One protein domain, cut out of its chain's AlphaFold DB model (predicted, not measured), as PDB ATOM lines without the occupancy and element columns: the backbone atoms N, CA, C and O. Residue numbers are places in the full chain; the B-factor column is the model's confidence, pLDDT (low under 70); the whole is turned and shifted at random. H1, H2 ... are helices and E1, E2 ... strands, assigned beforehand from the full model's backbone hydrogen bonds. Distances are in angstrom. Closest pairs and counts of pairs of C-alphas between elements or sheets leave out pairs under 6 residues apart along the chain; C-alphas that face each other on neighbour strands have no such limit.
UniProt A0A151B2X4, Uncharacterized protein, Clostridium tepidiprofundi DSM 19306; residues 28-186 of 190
ATOM      1  N   LYS A  28     -24.167  -4.021 -35.294       88.06
ATOM      2  CA  LYS A  28     -24.742  -4.018 -36.654       88.06
ATOM      3  C   LYS A  28     -23.669  -4.398 -37.691       88.06
ATOM      4  O   LYS A  28     -22.560  -3.867 -37.615       88.06
ATOM      5  N   PRO A  29     -23.986  -5.202 -38.722       89.06
ATOM      6  CA  PRO A  29     -22.990  -5.688 -39.683       89.06
ATOM      7  C   PRO A  29     -22.262  -4.558 -40.423       89.06
ATOM      8  O   PRO A  29     -21.065  -4.646 -40.673       89.06
ATOM      9  N   LYS A  30     -22.949  -3.442 -40.704       91.81
ATOM     10  CA  LYS A  30     -22.330  -2.248 -41.303       91.81
ATOM     11  C   LYS A  30     -21.201  -1.671 -40.436       91.81
ATOM     12  O   LYS A  30     -20.207  -1.202 -40.977       91.81
ATOM     13  N   LEU A  31     -21.356  -1.687 -39.109       90.19
ATOM     14  CA  LEU A  31     -20.338  -1.195 -38.177       90.19
ATOM     15  C   LEU A  31     -19.141  -2.149 -38.122       90.19
ATOM     16  O   LEU A  31     -18.008  -1.692 -38.184       90.19
ATOM     17  N   ILE A  32     -19.396  -3.461 -38.076       86.56
ATOM     18  CA  ILE A  32     -18.336  -4.479 -38.132       86.56
ATOM     19  C   ILE A  32     -17.517  -4.338 -39.418       86.56
ATOM     20  O   ILE A  32     -16.294  -4.283 -39.352       86.56
ATOM     21  N   ALA A  33     -18.182  -4.191 -40.569       88.38
ATOM     22  CA  ALA A  33     -17.517  -3.977 -41.850       88.38
ATOM     23  C   ALA A  33     -16.630  -2.723 -41.834       88.38
ATOM     24  O   ALA A  33     -15.464  -2.801 -42.205       88.38
ATOM     25  N   LYS A  34     -17.148  -1.580 -41.361       90.50
ATOM     26  CA  LYS A  34     -16.351  -0.347 -41.249       90.50
ATOM     27  C   LYS A  34     -15.127  -0.539 -40.362       90.50
ATOM     28  O   LYS A  34     -14.029  -0.214 -40.788       90.50
ATOM     29  N   ASN A  35     -15.306  -1.088 -39.163       85.12
ATOM     30  CA  ASN A  35     -14.209  -1.264 -38.214       85.12
ATOM     31  C   ASN A  35     -13.144  -2.220 -38.750       85.12
ATOM     32  O   ASN A  35     -11.956  -1.955 -38.595       85.12
ATOM     33  N   PHE A  36     -13.558  -3.307 -39.403       87.12
ATOM     34  CA  PHE A  36     -12.631  -4.210 -40.075       87.12
ATOM     35  C   PHE A  36     -11.806  -3.469 -41.130       87.12
ATOM     36  O   PHE A  36     -10.586  -3.534 -41.090       87.12
ATOM     37  N   LEU A  37     -12.452  -2.722 -42.030       87.25
ATOM     38  CA  LEU A  37     -11.769  -1.995 -43.104       87.25
ATOM     39  C   LEU A  37     -10.822  -0.906 -42.564       87.25
ATOM     40  O   LEU A  37      -9.727  -0.759 -43.098       87.25
ATOM     41  N   ILE A  38     -11.196  -0.191 -41.494       86.94
ATOM     42  CA  ILE A  38     -10.309   0.783 -40.829       86.94
ATOM     43  C   ILE A  38      -9.049   0.089 -40.318       86.94
ATOM     44  O   ILE A  38      -7.948   0.507 -40.665       86.94
ATOM     45  N   ASN A  39      -9.207  -0.977 -39.533       84.56
ATOM     46  CA  ASN A  39      -8.075  -1.684 -38.934       84.56
ATOM     47  C   ASN A  39      -7.227  -2.430 -39.970       84.56
ATOM     48  O   ASN A  39      -6.028  -2.563 -39.793       84.56
ATOM     49  N   TYR A  40      -7.840  -2.927 -41.044       84.25
ATOM     50  CA  TYR A  40      -7.130  -3.668 -42.081       84.25
ATOM     51  C   TYR A  40      -6.253  -2.765 -42.956       84.25
ATOM     52  O   TYR A  40      -5.190  -3.197 -43.384       84.25
ATOM     53  N   TYR A  41      -6.707  -1.539 -43.248       85.31
ATOM     54  CA  TYR A  41      -6.006  -0.619 -44.151       85.31
ATOM     55  C   TYR A  41      -5.220   0.492 -43.447       85.31
ATOM     56  O   TYR A  41      -4.426   1.167 -44.104       85.31
ATOM     57  N   THR A  42      -5.424   0.716 -42.148       88.25
ATOM     58  CA  THR A  42      -4.580   1.631 -41.367       88.25
ATOM     59  C   THR A  42      -3.311   0.896 -40.972       88.25
ATOM     60  O   THR A  42      -3.395  -0.140 -40.326       88.25
ATOM     61  N   ILE A  43      -2.157   1.427 -41.369       87.50
ATOM     62  CA  ILE A  43      -0.849   0.876 -41.014       87.50
ATOM     63  C   ILE A  43      -0.008   1.994 -40.433       87.50
ATOM     64  O   ILE A  43       0.400   2.909 -41.154       87.50
ATOM     65  N   ASN A  44       0.266   1.919 -39.138       87.31
ATOM     66  CA  ASN A  44       1.080   2.899 -38.429       87.31
ATOM     67  C   ASN A  44       2.548   2.448 -38.295       87.31
ATOM     68  O   ASN A  44       2.961   1.391 -38.776       87.31
ATOM     69  N   ASN A  45       3.371   3.289 -37.664       83.88
ATOM     70  CA  ASN A  45       4.781   2.967 -37.453       83.88
ATOM     71  C   ASN A  45       4.978   1.765 -36.522       83.88
ATOM     72  O   ASN A  45       5.833   0.940 -36.821       83.88
ATOM     73  N   ASP A  46       4.159   1.604 -35.481       79.38
ATOM     74  CA  ASP A  46       4.282   0.493 -34.529       79.38
ATOM     75  C   ASP A  46       4.076  -0.871 -35.207       79.38
ATOM     76  O   ASP A  46       4.754  -1.849 -34.894       79.38
ATOM     77  N   GLU A  47       3.137  -0.959 -36.149       73.88
ATOM     78  CA  GLU A  47       2.882  -2.172 -36.934       73.88
ATOM     79  C   GLU A  47       4.044  -2.493 -37.875       73.88
ATOM     80  O   GLU A  47       4.462  -3.649 -37.988       73.88
ATOM     81  N   ILE A  48       4.636  -1.464 -38.482       77.25
ATOM     82  CA  ILE A  48       5.841  -1.607 -39.304       77.25
ATOM     83  C   ILE A  48       7.037  -2.034 -38.442       77.25
ATOM     84  O   ILE A  48       7.801  -2.911 -38.843       77.25
ATOM     85  N   ASP A  49       7.182  -1.495 -37.237       71.56
ATOM     86  CA  ASP A  49       8.271  -1.852 -36.328       71.56
ATOM     87  C   ASP A  49       8.123  -3.288 -35.811       71.56
ATOM     88  O   ASP A  49       9.112  -4.022 -35.724       71.56
ATOM     89  N   LYS A  50       6.890  -3.751 -35.553       69.12
ATOM     90  CA  LYS A  50       6.605  -5.171 -35.270       69.12
ATOM     91  C   LYS A  50       7.027  -6.070 -36.432       69.12
ATOM     92  O   LYS A  50       7.646  -7.108 -36.186       69.12
ATOM     93  N   TYR A  51       6.736  -5.680 -37.675       67.81
ATOM     94  CA  TYR A  51       7.202  -6.393 -38.868       67.81
ATOM     95  C   TYR A  51       8.737  -6.455 -38.929       67.81
ATOM     96  O   TYR A  51       9.314  -7.536 -39.082       67.81
ATOM     97  N   VAL A  52       9.417  -5.319 -38.756       65.62
ATOM     98  CA  VAL A  52      10.885  -5.237 -38.804       65.62
ATOM     99  C   VAL A  52      11.523  -6.096 -37.712       65.62
ATOM    100  O   VAL A  52      12.424  -6.887 -37.992       65.62
ATOM    101  N   LYS A  53      11.028  -5.987 -36.476       65.12
ATOM    102  CA  LYS A  53      11.589  -6.667 -35.304       65.12
ATOM    103  C   LYS A  53      11.438  -8.184 -35.368       65.12
ATOM    104  O   LYS A  53      12.368  -8.899 -35.002       65.12
ATOM    105  N   ASN A  54      10.282  -8.672 -35.812       61.47
ATOM    106  CA  ASN A  54       9.928 -10.082 -35.654       61.47
ATOM    107  C   ASN A  54      10.031 -10.892 -36.950       61.47
ATOM    108  O   ASN A  54      10.056 -12.116 -36.888       61.47
ATOM    109  N   ILE A  55      10.039 -10.242 -38.118       60.72
ATOM    110  CA  ILE A  55       9.743 -10.929 -39.385       60.72
ATOM    111  C   ILE A  55      10.737 -10.576 -40.490       60.72
ATOM    112  O   ILE A  55      11.173 -11.472 -41.215       60.72
ATOM    113  N   HIS A  56      11.182  -9.320 -40.590       60.22
ATOM    114  CA  HIS A  56      12.132  -8.892 -41.630       60.22
ATOM    115  C   HIS A  56      13.429  -9.723 -41.650       60.22
ATOM    116  O   HIS A  56      13.960 -10.009 -42.719       60.22
ATOM    117  N   LYS A  57      13.897 -10.185 -40.481       54.09
ATOM    118  CA  LYS A  57      15.088 -11.045 -40.351       54.09
ATOM    119  C   LYS A  57      14.895 -12.463 -40.918       54.09
ATOM    120  O   LYS A  57      15.872 -13.083 -41.325       54.09
ATOM    121  N   TYR A  58      13.662 -12.971 -40.940       50.22
ATOM    122  CA  TYR A  58      13.334 -14.342 -41.361       50.22
ATOM    123  C   TYR A  58      12.878 -14.423 -42.820       50.22
ATOM    124  O   TYR A  58      13.029 -15.458 -43.462       50.22
ATOM    125  N   ILE A  59      12.375 -13.319 -43.375       53.69
ATOM    126  CA  ILE A  59      11.996 -13.203 -44.783       53.69
ATOM    127  C   ILE A  59      13.210 -12.711 -45.589       53.69
ATOM    128  O   ILE A  59      13.252 -11.597 -46.111       53.69
ATOM    129  N   GLY A  60      14.249 -13.540 -45.670       45.88
ATOM    130  CA  GLY A  60      15.359 -13.310 -46.596       45.88
ATOM    131  C   GLY A  60      14.887 -13.388 -48.054       45.88
ATOM    132  O   GLY A  60      14.059 -14.231 -48.363       45.88
ATOM    133  N   LYS A  61      15.412 -12.496 -48.916       43.91
ATOM    134  CA  LYS A  61      15.450 -12.424 -50.409       43.91
ATOM    135  C   LYS A  61      14.260 -12.886 -51.297       43.91
ATOM    136  O   LYS A  61      14.162 -12.360 -52.404       43.91
ATOM    137  N   GLU A  62      13.356 -13.772 -50.885       42.41
ATOM    138  CA  GLU A  62      12.400 -14.470 -51.764       42.41
ATOM    139  C   GLU A  62      11.024 -13.800 -51.930       42.41
ATOM    140  O   GLU A  62      10.313 -14.096 -52.887       42.41
ATOM    141  N   LEU A  63      10.644 -12.820 -51.102       47.47
ATOM    142  CA  LEU A  63       9.374 -12.080 -51.278       47.47
ATOM    143  C   LEU A  63       9.477 -10.837 -52.183       47.47
ATOM    144  O   LEU A  63       8.597  -9.974 -52.151       47.47
ATOM    145  N   LYS A  64      10.534 -10.704 -52.993       43.44
ATOM    146  CA  LYS A  64      10.721  -9.521 -53.859       43.44
ATOM    147  C   LYS A  64       9.696  -9.397 -54.990       43.44
ATOM    148  O   LYS A  64       9.425  -8.283 -55.414       43.44
ATOM    149  N   ASN A  65       9.092 -10.500 -55.436       42.44
ATOM    150  CA  ASN A  65       8.267 -10.495 -56.652       42.44
ATOM    151  C   ASN A  65       6.762 -10.691 -56.411       42.44
ATOM    152  O   ASN A  65       5.997 -10.740 -57.372       42.44
ATOM    153  N   GLY A  66       6.330 -10.803 -55.147       44.91
ATOM    154  CA  GLY A  66       4.983 -11.263 -54.803       44.91
ATOM    155  C   GLY A  66       4.755 -12.721 -55.231       44.91
ATOM    156  O   GLY A  66       5.273 -13.191 -56.242       44.91
ATOM    157  N   ILE A  67       3.980 -13.489 -54.466       44.94
ATOM    158  CA  ILE A  67       3.619 -14.851 -54.892       44.94
ATOM    159  C   ILE A  67       2.276 -14.751 -55.611       44.94
ATOM    160  O   ILE A  67       1.258 -14.456 -54.980       44.94
ATOM    161  N   LYS A  68       2.276 -15.003 -56.925       45.62
ATOM    162  CA  LYS A  68       1.052 -15.105 -57.734       45.62
ATOM    163  C   LYS A  68       0.096 -16.119 -57.097       45.62
ATOM    164  O   LYS A  68       0.535 -17.170 -56.632       45.62
ATOM    165  N   LYS A  69      -1.210 -15.833 -57.119       45.50
ATOM    166  CA  LYS A  69      -2.261 -16.685 -56.530       45.50
ATOM    167  C   LYS A  69      -2.118 -18.169 -56.908       45.50
ATOM    168  O   LYS A  69      -2.175 -19.028 -56.042       45.50
ATOM    169  N   GLU A  70      -1.845 -18.467 -58.176       43.41
ATOM    170  CA  GLU A  70      -1.664 -19.842 -58.670       43.41
ATOM    171  C   GLU A  70      -0.420 -20.537 -58.098       43.41
ATOM    172  O   GLU A  70      -0.446 -21.732 -57.807       43.41
ATOM    173  N   THR A  71       0.675 -19.795 -57.914       43.72
ATOM    174  CA  THR A  71       1.891 -20.290 -57.257       43.72
ATOM    175  C   THR A  71       1.616 -20.582 -55.791       43.72
ATOM    176  O   THR A  71       2.083 -21.582 -55.260       43.72
ATOM    177  N   PHE A  72       0.809 -19.747 -55.148       52.22
ATOM    178  CA  PHE A  72       0.436 -19.928 -53.760       52.22
ATOM    179  C   PHE A  72      -0.495 -21.125 -53.535       52.22
ATOM    180  O   PHE A  72      -0.220 -21.958 -52.675       52.22
ATOM    181  N   ASP A  73      -1.541 -21.260 -54.352       51.25
ATOM    182  CA  ASP A  73      -2.445 -22.410 -54.303       51.25
ATOM    183  C   ASP A  73      -1.667 -23.714 -54.539       51.25
ATOM    184  O   ASP A  73      -1.887 -24.695 -53.833       51.25
ATOM    185  N   LYS A  74      -0.685 -23.720 -55.457       54.25
ATOM    186  CA  LYS A  74       0.236 -24.855 -55.662       54.25
ATOM    187  C   LYS A  74       1.131 -25.120 -54.450       54.25
ATOM    188  O   LYS A  74       1.239 -26.270 -54.028       54.25
ATOM    189  N   LEU A  75       1.742 -24.079 -53.883       47.94
ATOM    190  CA  LEU A  75       2.605 -24.187 -52.706       47.94
ATOM    191  C   LEU A  75       1.836 -24.682 -51.486       47.94
ATOM    192  O   LEU A  75       2.404 -25.391 -50.679       47.94
ATOM    193  N   HIS A  76       0.553 -24.362 -51.344       56.50
ATOM    194  CA  HIS A  76      -0.215 -24.733 -50.155       56.50
ATOM    195  C   HIS A  76      -1.089 -25.976 -50.361       56.50
ATOM    196  O   HIS A  76      -1.575 -26.548 -49.386       56.50
ATOM    197  N   LYS A  77      -1.258 -26.454 -51.604       65.56
ATOM    198  CA  LYS A  77      -2.065 -27.645 -51.934       65.56
ATOM    199  C   LYS A  77      -1.676 -28.870 -51.108       65.56
ATOM    200  O   LYS A  77      -2.545 -29.652 -50.733       65.56
ATOM    201  N   HIS A  78      -0.385 -29.035 -50.825       60.88
ATOM    202  CA  HIS A  78       0.112 -30.190 -50.085       60.88
ATOM    203  C   HIS A  78      -0.196 -30.118 -48.582       60.88
ATOM    204  O   HIS A  78      -0.444 -31.166 -47.994       60.88
ATOM    205  N   ILE A  79      -0.260 -28.917 -47.985       56.22
ATOM    206  CA  ILE A  79      -0.622 -28.732 -46.568       56.22
ATOM    207  C   ILE A  79      -2.127 -28.569 -46.343       56.22
ATOM    208  O   ILE A  79      -2.613 -28.919 -45.274       56.22
ATOM    209  N   LYS A  80      -2.881 -28.087 -47.344       60.38
ATOM    210  CA  LYS A  80      -4.310 -27.752 -47.207       60.38
ATOM    211  C   LYS A  80      -5.157 -28.926 -46.709       60.38
ATOM    212  O   LYS A  80      -6.076 -28.722 -45.937       60.38
ATOM    213  N   LYS A  81      -4.830 -30.155 -47.112       71.25
ATOM    214  CA  LYS A  81      -5.543 -31.365 -46.667       71.25
ATOM    215  C   LYS A  81      -5.271 -31.765 -45.206       71.25
ATOM    216  O   LYS A  81      -5.923 -32.673 -44.711       71.25
ATOM    217  N   TYR A  82      -4.291 -31.141 -44.552       58.31
ATOM    218  CA  TYR A  82      -3.875 -31.438 -43.176       58.31
ATOM    219  C   TYR A  82      -4.261 -30.340 -42.176       58.31
ATOM    220  O   TYR A  82      -4.016 -30.494 -40.983       58.31
ATOM    221  N   VAL A  83      -4.830 -29.228 -42.644       56.78
ATOM    222  CA  VAL A  83      -5.242 -28.096 -41.805       56.78
ATOM    223  C   VAL A  83      -6.735 -27.848 -41.983       56.78
ATOM    224  O   VAL A  83      -7.266 -28.046 -43.074       56.78
ATOM    225  N   SER A  84      -7.424 -27.422 -40.923       59.41
ATOM    226  CA  SER A  84      -8.824 -27.001 -41.039       59.41
ATOM    227  C   SER A  84      -8.935 -25.710 -41.850       59.41
ATOM    228  O   SER A  84      -7.971 -24.945 -41.943       59.41
ATOM    229  N   ASP A  85     -10.119 -25.436 -42.401       60.97
ATOM    230  CA  ASP A  85     -10.368 -24.192 -43.136       60.97
ATOM    231  C   ASP A  85     -10.100 -22.953 -42.266       60.97
ATOM    232  O   ASP A  85      -9.503 -21.993 -42.744       60.97
ATOM    233  N   ASP A  86     -10.429 -22.997 -40.971       54.22
ATOM    234  CA  ASP A  86     -10.138 -21.905 -40.035       54.22
ATOM    235  C   ASP A  86      -8.631 -21.667 -39.875       54.22
ATOM    236  O   ASP A  86      -8.158 -20.539 -40.014       54.22
ATOM    237  N   VAL A  87      -7.849 -22.726 -39.635       52.41
ATOM    238  CA  VAL A  87      -6.384 -22.634 -39.498       52.41
ATOM    239  C   VAL A  87      -5.746 -22.179 -40.807       52.41
ATOM    240  O   VAL A  87      -4.845 -21.341 -40.808       52.41
ATOM    241  N   TYR A  88      -6.245 -22.681 -41.936       60.31
ATOM    242  CA  TYR A  88      -5.817 -22.237 -43.253       60.31
ATOM    243  C   TYR A  88      -6.055 -20.734 -43.423       60.31
ATOM    244  O   TYR A  88      -5.153 -20.011 -43.833       60.31
ATOM    245  N   MET A  89      -7.228 -20.241 -43.033       60.84
ATOM    246  CA  MET A  89      -7.592 -18.827 -43.116       60.84
ATOM    247  C   MET A  89      -6.717 -17.923 -42.243       60.84
ATOM    248  O   MET A  89      -6.389 -16.822 -42.688       60.84
ATOM    249  N   TYR A  90      -6.279 -18.379 -41.066       60.59
ATOM    250  CA  TYR A  90      -5.283 -17.660 -40.258       60.59
ATOM    251  C   TYR A  90      -3.951 -17.516 -41.000       60.59
ATOM    252  O   TYR A  90      -3.448 -16.403 -41.137       60.59
ATOM    253  N   ILE A  91      -3.432 -18.608 -41.575       62.25
ATOM    254  CA  ILE A  91      -2.176 -18.597 -42.347       62.25
ATOM    255  C   ILE A  91      -2.261 -17.610 -43.525       62.25
ATOM    256  O   ILE A  91      -1.303 -16.892 -43.822       62.25
ATOM    257  N   ILE A  92      -3.412 -17.551 -44.201       65.62
ATOM    258  CA  ILE A  92      -3.661 -16.592 -45.288       65.62
ATOM    259  C   ILE A  92      -3.727 -15.163 -44.761       65.62
ATOM    260  O   ILE A  92      -3.067 -14.283 -45.311       65.62
ATOM    261  N   GLY A  93      -4.536 -14.927 -43.727       62.41
ATOM    262  CA  GLY A  93      -4.761 -13.608 -43.146       62.41
ATOM    263  C   GLY A  93      -3.463 -12.960 -42.680       62.41
ATOM    264  O   GLY A  93      -3.184 -11.822 -43.065       62.41
ATOM    265  N   ASP A  94      -2.637 -13.717 -41.957       67.56
ATOM    266  CA  ASP A  94      -1.327 -13.266 -41.490       67.56
ATOM    267  C   ASP A  94      -0.449 -12.863 -42.669       67.56
ATOM    268  O   ASP A  94       0.068 -11.749 -42.705       67.56
ATOM    269  N   ARG A  95      -0.352 -13.705 -43.704       70.75
ATOM    270  CA  ARG A  95       0.438 -13.367 -44.892       70.75
ATOM    271  C   ARG A  95      -0.025 -12.065 -45.552       70.75
ATOM    272  O   ARG A  95       0.822 -11.261 -45.937       70.75
ATOM    273  N   LEU A  96      -1.333 -11.849 -45.702       71.06
ATOM    274  CA  LEU A  96      -1.853 -10.633 -46.341       71.06
ATOM    275  C   LEU A  96      -1.467  -9.377 -45.557       71.06
ATOM    276  O   LEU A  96      -1.110  -8.374 -46.172       71.06
ATOM    277  N   LEU A  97      -1.528  -9.431 -44.224       72.31
ATOM    278  CA  LEU A  97      -1.099  -8.331 -43.356       72.31
ATOM    279  C   LEU A  97       0.413  -8.103 -43.462       72.31
ATOM    280  O   LEU A  97       0.850  -6.968 -43.646       72.31
ATOM    281  N   LEU A  98       1.207  -9.177 -43.461       73.19
ATOM    282  CA  LEU A  98       2.661  -9.095 -43.627       73.19
ATOM    283  C   LEU A  98       3.073  -8.480 -44.960       73.19
ATOM    284  O   LEU A  98       4.018  -7.695 -44.999       73.19
ATOM    285  N   GLU A  99       2.377  -8.798 -46.049       75.31
ATOM    286  CA  GLU A  99       2.637  -8.174 -47.346       75.31
ATOM    287  C   GLU A  99       2.344  -6.676 -47.338       75.31
ATOM    288  O   GLU A  99       3.091  -5.909 -47.948       75.31
ATOM    289  N   GLN A 100       1.301  -6.226 -46.638       77.38
ATOM    290  CA  GLN A 100       1.048  -4.791 -46.517       77.38
ATOM    291  C   GLN A 100       2.117  -4.100 -45.681       77.38
ATOM    292  O   GLN A 100       2.667  -3.092 -46.119       77.38
ATOM    293  N   TRP A 101       2.463  -4.659 -44.522       81.31
ATOM    294  CA  TRP A 101       3.503  -4.101 -43.660       81.31
ATOM    295  C   TRP A 101       4.858  -4.050 -44.370       81.31
ATOM    296  O   TRP A 101       5.543  -3.029 -44.303       81.31
ATOM    297  N   LYS A 102       5.212  -5.099 -45.129       77.50
ATOM    298  CA  LYS A 102       6.400  -5.121 -45.992       77.50
ATOM    299  C   LYS A 102       6.367  -3.998 -47.022       77.50
ATOM    300  O   LYS A 102       7.350  -3.277 -47.142       77.50
ATOM    301  N   ASN A 103       5.259  -3.832 -47.746       79.56
ATOM    302  CA  ASN A 103       5.141  -2.778 -48.757       79.56
ATOM    303  C   ASN A 103       5.259  -1.380 -48.136       79.56
ATOM    304  O   ASN A 103       5.991  -0.546 -48.668       79.56
ATOM    305  N   CYS A 104       4.605  -1.135 -46.998       82.50
ATOM    306  CA  CYS A 104       4.738   0.109 -46.241       82.50
ATOM    307  C   CYS A 104       6.187   0.349 -45.789       82.50
ATOM    308  O   CYS A 104       6.698   1.461 -45.906       82.50
ATOM    309  N   TYR A 105       6.879  -0.691 -45.324       83.25
ATOM    310  CA  TYR A 105       8.288  -0.608 -44.948       83.25
ATOM    311  C   TYR A 105       9.201  -0.303 -46.146       83.25
ATOM    312  O   TYR A 105       9.943   0.677 -46.111       83.25
ATOM    313  N   GLU A 106       9.139  -1.100 -47.215       81.81
ATOM    314  CA  GLU A 106      10.015  -0.971 -48.390       81.81
ATOM    315  C   GLU A 106       9.825   0.371 -49.101       81.81
ATOM    316  O   GLU A 106      10.803   0.993 -49.512       81.81
ATOM    317  N   ASN A 107       8.583   0.848 -49.186       82.06
ATOM    318  CA  ASN A 107       8.258   2.116 -49.837       82.06
ATOM    319  C   ASN A 107       8.254   3.308 -48.869       82.06
ATOM    320  O   ASN A 107       7.985   4.422 -49.295       82.06
ATOM    321  N   GLN A 108       8.562   3.091 -47.584       85.94
ATOM    322  CA  GLN A 108       8.626   4.136 -46.559       85.94
ATOM    323  C   GLN A 108       7.309   4.920 -46.405       85.94
ATOM    324  O   GLN A 108       7.331   6.139 -46.263       85.94
ATOM    325  N   TYR A 109       6.167   4.230 -46.382       87.00
ATOM    326  CA  TYR A 109       4.849   4.826 -46.138       87.00
ATOM    327  C   TYR A 109       4.206   4.304 -44.847       87.00
ATOM    328  O   TYR A 109       4.502   3.203 -44.382       87.00
ATOM    329  N   THR A 110       3.293   5.090 -44.286       89.88
ATOM    330  CA  THR A 110       2.184   4.630 -43.435       89.88
ATOM    331  C   THR A 110       0.866   4.848 -44.174       89.88
ATOM    332  O   THR A 110       0.824   5.565 -45.178       89.88
ATOM    333  N   THR A 111      -0.217   4.238 -43.702       89.88
ATOM    334  CA  THR A 111      -1.554   4.439 -44.276       89.88
ATOM    335  C   THR A 111      -2.571   4.799 -43.220       89.88
ATOM    336  O   THR A 111      -2.543   4.287 -42.102       89.88
ATOM    337  N   SER A 112      -3.505   5.656 -43.606       91.38
ATOM    338  CA  SER A 112      -4.672   6.022 -42.818       91.38
ATOM    339  C   SER A 112      -5.925   5.922 -43.685       91.38
ATOM    340  O   SER A 112      -5.887   6.140 -44.900       91.38
ATOM    341  N   VAL A 113      -7.041   5.536 -43.066       91.06
ATOM    342  CA  VAL A 113      -8.345   5.553 -43.729       91.06
ATOM    343  C   VAL A 113      -9.000   6.910 -43.518       91.06
ATOM    344  O   VAL A 113      -9.369   7.244 -42.394       91.06
ATOM    345  N   ASP A 114      -9.214   7.649 -44.603       92.75
ATOM    346  CA  ASP A 114      -9.872   8.956 -44.560       92.75
ATOM    347  C   ASP A 114     -11.392   8.804 -44.524       92.75
ATOM    348  O   ASP A 114     -12.098   9.457 -43.753       92.75
ATOM    349  N   SER A 115     -11.928   7.929 -45.379       95.06
ATOM    350  CA  SER A 115     -13.369   7.717 -45.472       95.06
ATOM    351  C   SER A 115     -13.740   6.328 -45.979       95.06
ATOM    352  O   SER A 115     -12.996   5.680 -46.714       95.06
ATOM    353  N   ILE A 116     -14.930   5.870 -45.569       94.88
ATOM    354  CA  ILE A 116     -15.524   4.601 -46.002       94.88
ATOM    355  C   ILE A 116     -16.992   4.816 -46.356       94.88
ATOM    356  O   ILE A 116     -17.818   5.145 -45.491       94.88
ATOM    357  N   LYS A 117     -17.347   4.509 -47.602       95.81
ATOM    358  CA  LYS A 117     -18.736   4.383 -48.050       95.81
ATOM    359  C   LYS A 117     -19.088   2.906 -48.173       95.81
ATOM    360  O   LYS A 117     -18.353   2.131 -48.768       95.81
ATOM    361  N   LEU A 118     -20.230   2.518 -47.603       94.81
ATOM    362  CA  LEU A 118     -20.774   1.162 -47.701       94.81
ATOM    363  C   LEU A 118     -22.184   1.220 -48.272       94.81
ATOM    364  O   LEU A 118     -23.054   1.872 -47.682       94.81
ATOM    365  N   LYS A 119     -22.421   0.479 -49.353       95.56
ATOM    366  CA  LYS A 119     -23.745   0.285 -49.950       95.56
ATOM    367  C   LYS A 119     -24.128  -1.183 -49.816       95.56
ATOM    368  O   LYS A 119     -23.405  -2.062 -50.277       95.56
ATOM    369  N   ARG A 120     -25.242  -1.447 -49.129       94.75
ATOM    370  CA  ARG A 120     -25.774  -2.806 -48.990       94.75
ATOM    371  C   ARG A 120     -26.326  -3.258 -50.336       94.75
ATOM    372  O   ARG A 120     -27.046  -2.501 -50.984       94.75
ATOM    373  N   ASP A 121     -26.005  -4.482 -50.720       93.75
ATOM    374  CA  ASP A 121     -26.657  -5.149 -51.838       93.75
ATOM    375  C   ASP A 121     -27.959  -5.787 -51.337       93.75
ATOM    376  O   ASP A 121     -27.934  -6.793 -50.630       93.75
ATOM    377  N   ASN A 122     -29.094  -5.160 -51.653       90.31
ATOM    378  CA  ASN A 122     -30.417  -5.644 -51.246       90.31
ATOM    379  C   ASN A 122     -30.947  -6.763 -52.157       90.31
ATOM    380  O   ASN A 122     -31.981  -7.346 -51.849       90.31
ATOM    381  N   THR A 123     -30.263  -7.049 -53.269       89.50
ATOM    382  CA  THR A 123     -30.635  -8.127 -54.198       89.50
ATOM    383  C   THR A 123     -30.026  -9.471 -53.794       89.50
ATOM    384  O   THR A 123     -30.488 -10.521 -54.229       89.50
ATOM    385  N   PHE A 124     -29.005  -9.454 -52.932       88.12
ATOM    386  CA  PHE A 124     -28.375 -10.654 -52.395       88.12
ATOM    387  C   PHE A 124     -29.261 -11.305 -51.321       88.12
ATOM    388  O   PHE A 124     -29.440 -10.747 -50.236       88.12
ATOM    389  N   SER A 125     -29.800 -12.492 -51.619       79.50
ATOM    390  CA  SER A 125     -30.687 -13.237 -50.723       79.50
ATOM    391  C   SER A 125     -29.958 -14.393 -50.032       79.50
ATOM    392  O   SER A 125     -29.917 -15.517 -50.526       79.50
ATOM    393  N   ASP A 126     -29.408 -14.119 -48.857       88.25
ATOM    394  CA  ASP A 126     -28.992 -15.137 -47.894       88.25
ATOM    395  C   ASP A 126     -29.479 -14.676 -46.516       88.25
ATOM    396  O   ASP A 126     -29.255 -13.533 -46.114       88.25
ATOM    397  N   LYS A 127     -30.192 -15.553 -45.802       83.94
ATOM    398  CA  LYS A 127     -30.810 -15.235 -44.509       83.94
ATOM    399  C   LYS A 127     -29.772 -14.856 -43.449       83.94
ATOM    400  O   LYS A 127     -30.057 -14.018 -42.594       83.94
ATOM    401  N   ASN A 128     -28.580 -15.441 -43.523       90.19
ATOM    402  CA  ASN A 128     -27.535 -15.274 -42.518       90.19
ATOM    403  C   ASN A 128     -26.357 -14.443 -43.023       90.19
ATOM    404  O   ASN A 128     -25.475 -14.124 -42.232       90.19
ATOM    405  N   THR A 129     -26.337 -14.052 -44.298       91.75
ATOM    406  CA  THR A 129     -25.225 -13.302 -44.888       91.75
ATOM    407  C   THR A 129     -25.695 -11.973 -45.464       91.75
ATOM    408  O   THR A 129     -26.717 -11.870 -46.131       91.75
ATOM    409  N   VAL A 130     -24.906 -10.924 -45.251       92.94
ATOM    410  CA  VAL A 130     -25.090  -9.627 -45.903       92.94
ATOM    411  C   VAL A 130     -23.890  -9.293 -46.768       92.94
ATOM    412  O   VAL A 130     -22.747  -9.561 -46.403       92.94
ATOM    413  N   LYS A 131     -24.162  -8.657 -47.905       93.69
ATOM    414  CA  LYS A 131     -23.158  -8.196 -48.858       93.69
ATOM    415  C   LYS A 131     -23.155  -6.671 -48.909       93.69
ATOM    416  O   LYS A 131     -24.210  -6.040 -49.012       93.69
ATOM    417  N   TYR A 132     -21.965  -6.082 -48.858       93.75
ATOM    418  CA  TYR A 132     -21.744  -4.658 -49.085       93.75
ATOM    419  C   TYR A 132     -20.745  -4.465 -50.220       93.75
ATOM    420  O   TYR A 132     -19.727  -5.154 -50.264       93.75
ATOM    421  N   SER A 133     -20.995  -3.490 -51.089       94.06
ATOM    422  CA  SER A 133     -19.911  -2.845 -51.829       94.06
ATOM    423  C   SER A 133     -19.310  -1.750 -50.953       94.06
ATOM    424  O   SER A 133     -20.047  -1.019 -50.274       94.06
ATOM    425  N   PHE A 134     -17.987  -1.631 -50.967       92.75
ATOM    426  CA  PHE A 134     -17.268  -0.582 -50.264       92.75
ATOM    427  C   PHE A 134     -16.460   0.283 -51.227       92.75
ATOM    428  O   PHE A 134     -15.917  -0.214 -52.209       92.75
ATOM    429  N   GLU A 135     -16.368   1.563 -50.888       94.62
ATOM    430  CA  GLU A 135     -15.399   2.519 -51.423       94.62
ATOM    431  C   GLU A 135     -14.623   3.069 -50.227       94.62
ATOM    432  O   GLU A 135     -15.230   3.519 -49.247       94.62
ATOM    433  N   ILE A 136     -13.298   2.999 -50.288       93.12
ATOM    434  CA  ILE A 136     -12.398   3.495 -49.250       93.12
ATOM    435  C   ILE A 136     -11.473   4.526 -49.867       93.12
ATOM    436  O   ILE A 136     -10.868   4.273 -50.906       93.12
ATOM    437  N   GLN A 137     -11.334   5.659 -49.194       93.38
ATOM    438  CA  GLN A 137     -10.278   6.622 -49.463       93.38
ATOM    439  C   GLN A 137      -9.175   6.436 -48.424       93.38
ATOM    440  O   GLN A 137      -9.442   6.470 -47.222       93.38
ATOM    441  N   LEU A 138      -7.962   6.185 -48.905       90.44
ATOM    442  CA  LEU A 138      -6.761   6.030 -48.097       90.44
ATOM    443  C   LEU A 138      -5.811   7.180 -48.371       90.44
ATOM    444  O   LEU A 138      -5.582   7.497 -49.542       90.44
ATOM    445  N   THR A 139      -5.164   7.690 -47.332       90.69
ATOM    446  CA  THR A 139      -3.976   8.523 -47.488       90.69
ATOM    447  C   THR A 139      -2.739   7.726 -47.100       90.69
ATOM    448  O   THR A 139      -2.631   7.157 -46.014       90.69
ATOM    449  N   MET A 140      -1.797   7.660 -48.036       89.94
ATOM    450  CA  MET A 140      -0.457   7.135 -47.834       89.94
ATOM    451  C   MET A 140       0.460   8.288 -47.440       89.94
ATOM    452  O   MET A 140       0.635   9.210 -48.237       89.94
ATOM    453  N   HIS A 141       1.058   8.223 -46.255       90.88
ATOM    454  CA  HIS A 141       1.968   9.252 -45.751       90.88
ATOM    455  C   HIS A 141       3.409   8.781 -45.871       90.88
ATOM    456  O   HIS A 141       3.778   7.774 -45.258       90.88
ATOM    457  N   HIS A 142       4.229   9.469 -46.664       89.25
ATOM    458  CA  HIS A 142       5.641   9.121 -46.747       89.25
ATOM    459  C   HIS A 142       6.341   9.467 -45.425       89.25
ATOM    460  O   HIS A 142       6.116  10.516 -44.828       89.25
ATOM    461  N   LYS A 143       7.203   8.578 -44.933       84.31
ATOM    462  CA  LYS A 143       7.827   8.721 -43.607       84.31
ATOM    463  C   LYS A 143       8.915   9.792 -43.558       84.31
ATOM    464  O   LYS A 143       9.242  10.275 -42.478       84.31
ATOM    465  N   LYS A 144       9.535  10.099 -44.700       83.31
ATOM    466  CA  LYS A 144      10.736  10.952 -44.787       83.31
ATOM    467  C   LYS A 144      10.532  12.235 -45.591       83.31
ATOM    468  O   LYS A 144      11.429  13.069 -45.623       83.31
ATOM    469  N   SER A 145       9.386  12.388 -46.243       82.25
ATOM    470  CA  SER A 145       9.013  13.596 -46.978       82.25
ATOM    471  C   SER A 145       7.573  13.957 -46.643       82.25
ATOM    472  O   SER A 145       6.837  13.141 -46.098       82.25
ATOM    473  N   ASN A 146       7.158  15.171 -46.992       80.19
ATOM    474  CA  ASN A 146       5.767  15.602 -46.834       80.19
ATOM    475  C   ASN A 146       4.856  15.086 -47.963       80.19
ATOM    476  O   ASN A 146       3.740  15.581 -48.126       80.19
ATOM    477  N   ASP A 147       5.326  14.116 -48.751       82.25
ATOM    478  CA  ASP A 147       4.569  13.575 -49.868       82.25
ATOM    479  C   ASP A 147       3.468  12.658 -49.341       82.25
ATOM    480  O   ASP A 147       3.718  11.615 -48.730       82.25
ATOM    481  N   ASN A 148       2.230  13.057 -49.614       86.62
ATOM    482  CA  ASN A 148       1.051  12.262 -49.329       86.62
ATOM    483  C   ASN A 148       0.400  11.852 -50.646       86.62
ATOM    484  O   ASN A 148       0.225  12.673 -51.548       86.62
ATOM    485  N   LYS A 149       0.002  10.586 -50.745       86.81
ATOM    486  CA  LYS A 149      -0.743  10.072 -51.893       86.81
ATOM    487  C   LYS A 149      -2.095   9.563 -51.433       86.81
ATOM    488  O   LYS A 149      -2.168   8.626 -50.645       86.81
ATOM    489  N   THR A 150      -3.158  10.132 -51.979       88.38
ATOM    490  CA  THR A 150      -4.507   9.619 -51.757       88.38
ATOM    491  C   THR A 150      -4.851   8.575 -52.815       88.38
ATOM    492  O   THR A 150      -4.604   8.771 -54.007       88.38
ATOM    493  N   VAL A 151      -5.419   7.452 -52.384       88.31
ATOM    494  CA  VAL A 151      -5.851   6.352 -53.252       88.31
ATOM    495  C   VAL A 151      -7.277   5.958 -52.893       88.31
ATOM    496  O   VAL A 151      -7.623   5.845 -51.720       88.31
ATOM    497  N   THR A 152      -8.099   5.712 -53.911       90.44
ATOM    498  CA  THR A 152      -9.446   5.166 -53.737       90.44
ATOM    499  C   THR A 152      -9.460   3.689 -54.105       90.44
ATOM    500  O   THR A 152      -9.023   3.306 -55.191       90.44
ATOM    501  N   LEU A 153      -9.982   2.860 -53.205       88.75
ATOM    502  CA  LEU A 153     -10.131   1.420 -53.380       88.75
ATOM    503  C   LEU A 153     -11.609   1.045 -53.353       88.75
ATOM    504  O   LEU A 153     -12.366   1.555 -52.531       88.75
ATOM    505  N   ASN A 154     -12.004   0.121 -54.224       89.75
ATOM    506  CA  ASN A 154     -13.381  -0.340 -54.343       89.75
ATOM    507  C   ASN A 154     -13.418  -1.860 -54.405       89.75
ATOM    508  O   ASN A 154     -12.713  -2.448 -55.223       89.75
ATOM    509  N   ASP A 155     -14.256  -2.486 -53.583       89.62
ATOM    510  CA  ASP A 155     -14.490  -3.929 -53.657       89.62
ATOM    511  C   ASP A 155     -15.776  -4.333 -52.915       89.62
ATOM    512  O   ASP A 155     -16.636  -3.503 -52.597       89.62
ATOM    513  N   ILE A 156     -15.930  -5.629 -52.660       89.38
ATOM    514  CA  ILE A 156     -17.047  -6.223 -51.934       89.38
ATOM    515  C   ILE A 156     -16.593  -6.895 -50.635       89.38
ATOM    516  O   ILE A 156     -15.515  -7.485 -50.539       89.38
ATOM    517  N   ILE A 157     -17.465  -6.842 -49.631       87.12
ATOM    518  CA  ILE A 157     -17.295  -7.530 -48.351       87.12
ATOM    519  C   ILE A 157     -18.591  -8.237 -47.954       87.12
ATOM    520  O   ILE A 157     -19.692  -7.700 -48.110       87.12
ATOM    521  N   PHE A 158     -18.446  -9.451 -47.438       89.94
ATOM    522  CA  PHE A 158     -19.528 -10.290 -46.946       89.94
ATOM    523  C   PHE A 158     -19.375 -10.482 -45.447       89.94
ATOM    524  O   PHE A 158     -18.268 -10.698 -44.942       89.94
ATOM    525  N   LEU A 159     -20.500 -10.414 -44.745       89.06
ATOM    526  CA  LEU A 159     -20.574 -10.715 -43.329       89.06
ATOM    527  C   LEU A 159     -21.625 -11.780 -43.104       89.06
ATOM    528  O   LEU A 159     -22.749 -11.617 -43.571       89.06
ATOM    529  N   THR A 160     -21.274 -12.813 -42.353       88.19
ATOM    530  CA  THR A 160     -22.191 -13.888 -41.976       88.19
ATOM    531  C   THR A 160     -22.451 -13.819 -40.479       88.19
ATOM    532  O   THR A 160     -21.542 -13.547 -39.690       88.19
ATOM    533  N   ASN A 161     -23.707 -14.003 -40.090       86.00
ATOM    534  CA  ASN A 161     -24.106 -14.148 -38.705       86.00
ATOM    535  C   ASN A 161     -23.841 -15.592 -38.268       86.00
ATOM    536  O   ASN A 161     -24.437 -16.523 -38.805       86.00
ATOM    537  N   ILE A 162     -22.929 -15.762 -37.319       82.12
ATOM    538  CA  ILE A 162     -22.567 -17.050 -36.732       82.12
ATOM    539  C   ILE A 162     -22.827 -16.923 -35.237       82.12
ATOM    540  O   ILE A 162     -22.217 -16.081 -34.581       82.12
ATOM    541  N   ASN A 163     -23.740 -17.734 -34.703       84.12
ATOM    542  CA  ASN A 163     -24.105 -17.733 -33.282       84.12
ATOM    543  C   ASN A 163     -24.490 -16.337 -32.750       84.12
ATOM    544  O   ASN A 163     -24.043 -15.929 -31.681       84.12
ATOM    545  N   ASN A 164     -25.322 -15.596 -33.494       82.19
ATOM    546  CA  ASN A 164     -25.748 -14.223 -33.181       82.19
ATOM    547  C   ASN A 164     -24.628 -13.167 -33.206       82.19
ATOM    548  O   ASN A 164     -24.809 -12.054 -32.705       82.19
ATOM    549  N   GLU A 165     -23.498 -13.464 -33.844       82.50
ATOM    550  CA  GLU A 165     -22.407 -12.518 -34.055       82.50
ATOM    551  C   GLU A 165     -22.109 -12.348 -35.544       82.50
ATOM    552  O   GLU A 165     -21.902 -13.314 -36.276       82.50
ATOM    553  N   TRP A 166     -22.051 -11.100 -36.010       84.00
ATOM    554  CA  TRP A 166     -21.642 -10.797 -37.380       84.00
ATOM    555  C   TRP A 166     -20.121 -10.856 -37.513       84.00
ATOM    556  O   TRP A 166     -19.413 -10.116 -36.829       84.00
ATOM    557  N   LYS A 167     -19.628 -11.681 -38.436       82.62
ATOM    558  CA  LYS A 167     -18.196 -11.856 -38.725       82.62
ATOM    559  C   LYS A 167     -17.927 -11.652 -40.212       82.62
ATOM    560  O   LYS A 167     -18.805 -11.917 -41.030       82.62
ATOM    561  N   ILE A 168     -16.730 -11.179 -40.567       82.94
ATOM    562  CA  ILE A 168     -16.316 -11.100 -41.976       82.94
ATOM    563  C   ILE A 168     -16.170 -12.528 -42.500       82.94
ATOM    564  O   ILE A 168     -15.362 -13.288 -41.975       82.94
ATOM    565  N   SER A 169     -16.953 -12.897 -43.510       78.06
ATOM    566  CA  SER A 169     -16.915 -14.240 -44.103       78.06
ATOM    567  C   SER A 169     -16.187 -14.258 -45.441       78.06
ATOM    568  O   SER A 169     -15.462 -15.201 -45.747       78.06
ATOM    569  N   LYS A 170     -16.310 -13.194 -46.243       78.94
ATOM    570  CA  LYS A 170     -15.549 -13.049 -47.491       78.94
ATOM    571  C   LYS A 170     -15.137 -11.603 -47.691       78.94
ATOM    572  O   LYS A 170     -15.933 -10.683 -47.518       78.94
ATOM    573  N   PHE A 171     -13.893 -11.414 -48.094       76.19
ATOM    574  CA  PHE A 171     -13.314 -10.110 -48.364       76.19
ATOM    575  C   PHE A 171     -12.240 -10.268 -49.434       76.19
ATOM    576  O   PHE A 171     -11.493 -11.248 -49.445       76.19
ATOM    577  N   ARG A 172     -12.173  -9.312 -50.352       68.12
ATOM    578  CA  ARG A 172     -11.081  -9.219 -51.311       68.12
ATOM    579  C   ARG A 172     -10.242  -8.008 -50.933       68.12
ATOM    580  O   ARG A 172     -10.756  -6.897 -50.836       68.12
ATOM    581  N   SER A 173      -8.961  -8.259 -50.684       65.69
ATOM    582  CA  SER A 173      -8.008  -7.189 -50.423       65.69
ATOM    583  C   SER A 173      -7.681  -6.478 -51.730       65.69
ATOM    584  O   SER A 173      -7.280  -7.122 -52.703       65.69
ATOM    585  N   ALA A 174      -7.877  -5.163 -51.752       66.06
ATOM    586  CA  ALA A 174      -7.447  -4.299 -52.835       66.06
ATOM    587  C   ALA A 174      -6.196  -3.556 -52.361       66.06
ATOM    588  O   ALA A 174      -6.235  -2.848 -51.363       66.06
ATOM    589  N   TYR A 175      -5.070  -3.723 -53.050       67.88
ATOM    590  CA  TYR A 175      -3.813  -3.112 -52.624       67.88
ATOM    591  C   TYR A 175      -3.567  -1.780 -53.342       67.88
ATOM    592  O   TYR A 175      -3.654  -1.738 -54.573       67.88
ATOM    593  N   PRO A 176      -3.167  -0.712 -52.627       62.47
ATOM    594  CA  PRO A 176      -2.808   0.557 -53.260       62.47
ATOM    595  C   PRO A 176      -1.460   0.504 -54.013       62.47
ATOM    596  O   PRO A 176      -1.145   1.425 -54.767       62.47
ATOM    597  N   TRP A 177      -0.683  -0.577 -53.856       61.31
ATOM    598  CA  TRP A 177       0.674  -0.762 -54.404       61.31
ATOM    599  C   TRP A 177       0.757  -1.636 -55.675       61.31
ATOM    600  O   TRP A 177       1.848  -1.820 -56.207       61.31
ATOM    601  N   GLY A 178      -0.359  -2.180 -56.183       48.50
ATOM    602  CA  GLY A 178      -0.384  -3.012 -57.399       48.50
ATOM    603  C   GLY A 178      -1.349  -4.205 -57.330       48.50
ATOM    604  O   GLY A 178      -1.733  -4.657 -56.254       48.50
ATOM    605  N   LYS A 179      -1.771  -4.723 -58.495       37.09
ATOM    606  CA  LYS A 179      -2.770  -5.804 -58.614       37.09
ATOM    607  C   LYS A 179      -2.197  -7.165 -58.196       37.09
ATOM    608  O   LYS A 179      -1.682  -7.889 -59.038       37.09
ATOM    609  N   ASN A 180      -2.397  -7.561 -56.942       38.78
ATOM    610  CA  ASN A 180      -2.399  -8.972 -56.550       38.78
ATOM    611  C   ASN A 180      -3.781  -9.336 -55.993       38.78
ATOM    612  O   ASN A 180      -4.177  -8.908 -54.915       38.78
ATOM    613  N   LEU A 181      -4.542 -10.095 -56.786       33.00
ATOM    614  CA  LEU A 181      -5.871 -10.600 -56.441       33.00
ATOM    615  C   LEU A 181      -5.738 -11.815 -55.518       33.00
ATOM    616  O   LEU A 181      -5.341 -12.887 -55.975       33.00
ATOM    617  N   ILE A 182      -6.147 -11.689 -54.255       39.47
ATOM    618  CA  ILE A 182      -6.364 -12.849 -53.380       39.47
ATOM    619  C   ILE A 182      -7.835 -12.854 -52.957       39.47
ATOM    620  O   ILE A 182      -8.337 -11.920 -52.336       39.47
ATOM    621  N   MET A 183      -8.554 -13.902 -53.375       35.41
ATOM    622  CA  MET A 183      -9.932 -14.149 -52.952       35.41
ATOM    623  C   MET A 183      -9.903 -14.936 -51.651       35.41
ATOM    624  O   MET A 183      -9.529 -16.106 -51.663       35.41
ATOM    625  N   ILE A 184     -10.352 -14.323 -50.563       38.16
ATOM    626  CA  ILE A 184     -10.621 -15.044 -49.326       38.16
ATOM    627  C   ILE A 184     -11.996 -15.707 -49.485       38.16
ATOM    628  O   ILE A 184     -13.026 -15.031 -49.489       38.16
ATOM    629  N   HIS A 185     -12.018 -17.020 -49.711       32.47
ATOM    630  CA  HIS A 185     -13.234 -17.829 -49.611       32.47
ATOM    631  C   HIS A 185     -13.226 -18.510 -48.247       32.47
ATOM    632  O   HIS A 185     -12.504 -19.486 -48.080       32.47
ATOM    633  N   SER A 186     -14.040 -18.033 -47.298       32.91
ATOM    634  CA  SER A 186     -14.527 -18.933 -46.258       32.91
ATOM    635  C   SER A 186     -15.772 -19.632 -46.803       32.91
ATOM    636  O   SER A 186     -16.754 -19.006 -47.222       32.91
TER     637      SER A 186
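AT A GLANCE: This is residues 28 to 186 of the 190 residues of an uncharacterized protein of Clostridium tepidiprofundi DSM 19306 (UniProt A0A151B2X4). A long, strongly twisted antiparallel sheet of five strands curls round one helix, H1. A longer helix, H5, runs at the sheet's level beside the strands; H2 crosses near its last residues, while H3 and H4 lie away from the sheet. The 159 printed residues hold five named helices, H1 to H5, then five named strands in sheet order E1 E2 E3 E4 E5, a mixed class. The whole is compact, with a radius of gyration of the C-alphas of 16.8 A and spans of 47 by 42 by 25 A.

HOW THE PARTS SIT: Start at H1, residues 29 to 41, which is on the sheet; its closest C-alphas to E1, residues 109 to 120, are those of Ile 38 and Val 113, 5.9 A apart. H2, residues 45 to 56, only grazes the sheet with residues 45 to 48. With residues 47 to 51 alone it touches H5, residues 85 to 106, only just about perpendicular at 71 degrees; Ile 48 and Trp 101 have the closest C-alphas, 5.5 A. H3, residues 62 to 65, is apart from H5 and not on the sheet. H4, residues 69 to 80, is close to H5 but not clearly touching, with the C-alphas of Lys 80 and Tyr 88 closest at 7.0 A. H5 is only just at the sheet's level, its height 3.6 A; H1 and H5 on one face of the sheet make two layers. Every O i to N i+4 pair is within hydrogen-bond range in H1 and H5, 7 of 8 in H2 and 6 of 8 in H4; H3 is too short for one. Now follow the meander, each strand the antiparallel neighbour of the one before: E1, E2 at residues 129 to 142, E3 at 148 to 162, E4 at 165 to 172 and E5 at 183 to 185. Within hydrogen-bond range are N 110 and O 141 between E1 and E2, 2.9 A; N 136 and O 153 between E2 and E3, 2.8 A; N 160 and O 167 between E3 and E4, 2.9 A; and N 184 and O 171 between E4 and E5, 3.5 A.

IN THESE COORDINATES: Find C-alpha 29 at (-22.990, -5.688, -39.683); H1 runs 18.3 A from there. H5 spans 31.3 A, E1 31.7 A, E2 38.2 A and E3 39.7 A. E1 bends by 52 degrees at 114, E2 by 55 at 133, E3 by 59 at 154. E5 ends at C-alpha 185, (-13.234, -17.829, -49.611).

THE WHOLE: The C-alphas farthest apart, of Lys 127 and Ser 145, are 49.2 A apart. The printed part has no cut and no long link. Its mean pLDDT is 74.0; residues 50 to 80, 82 to 94 and 172 to 186 are under 70.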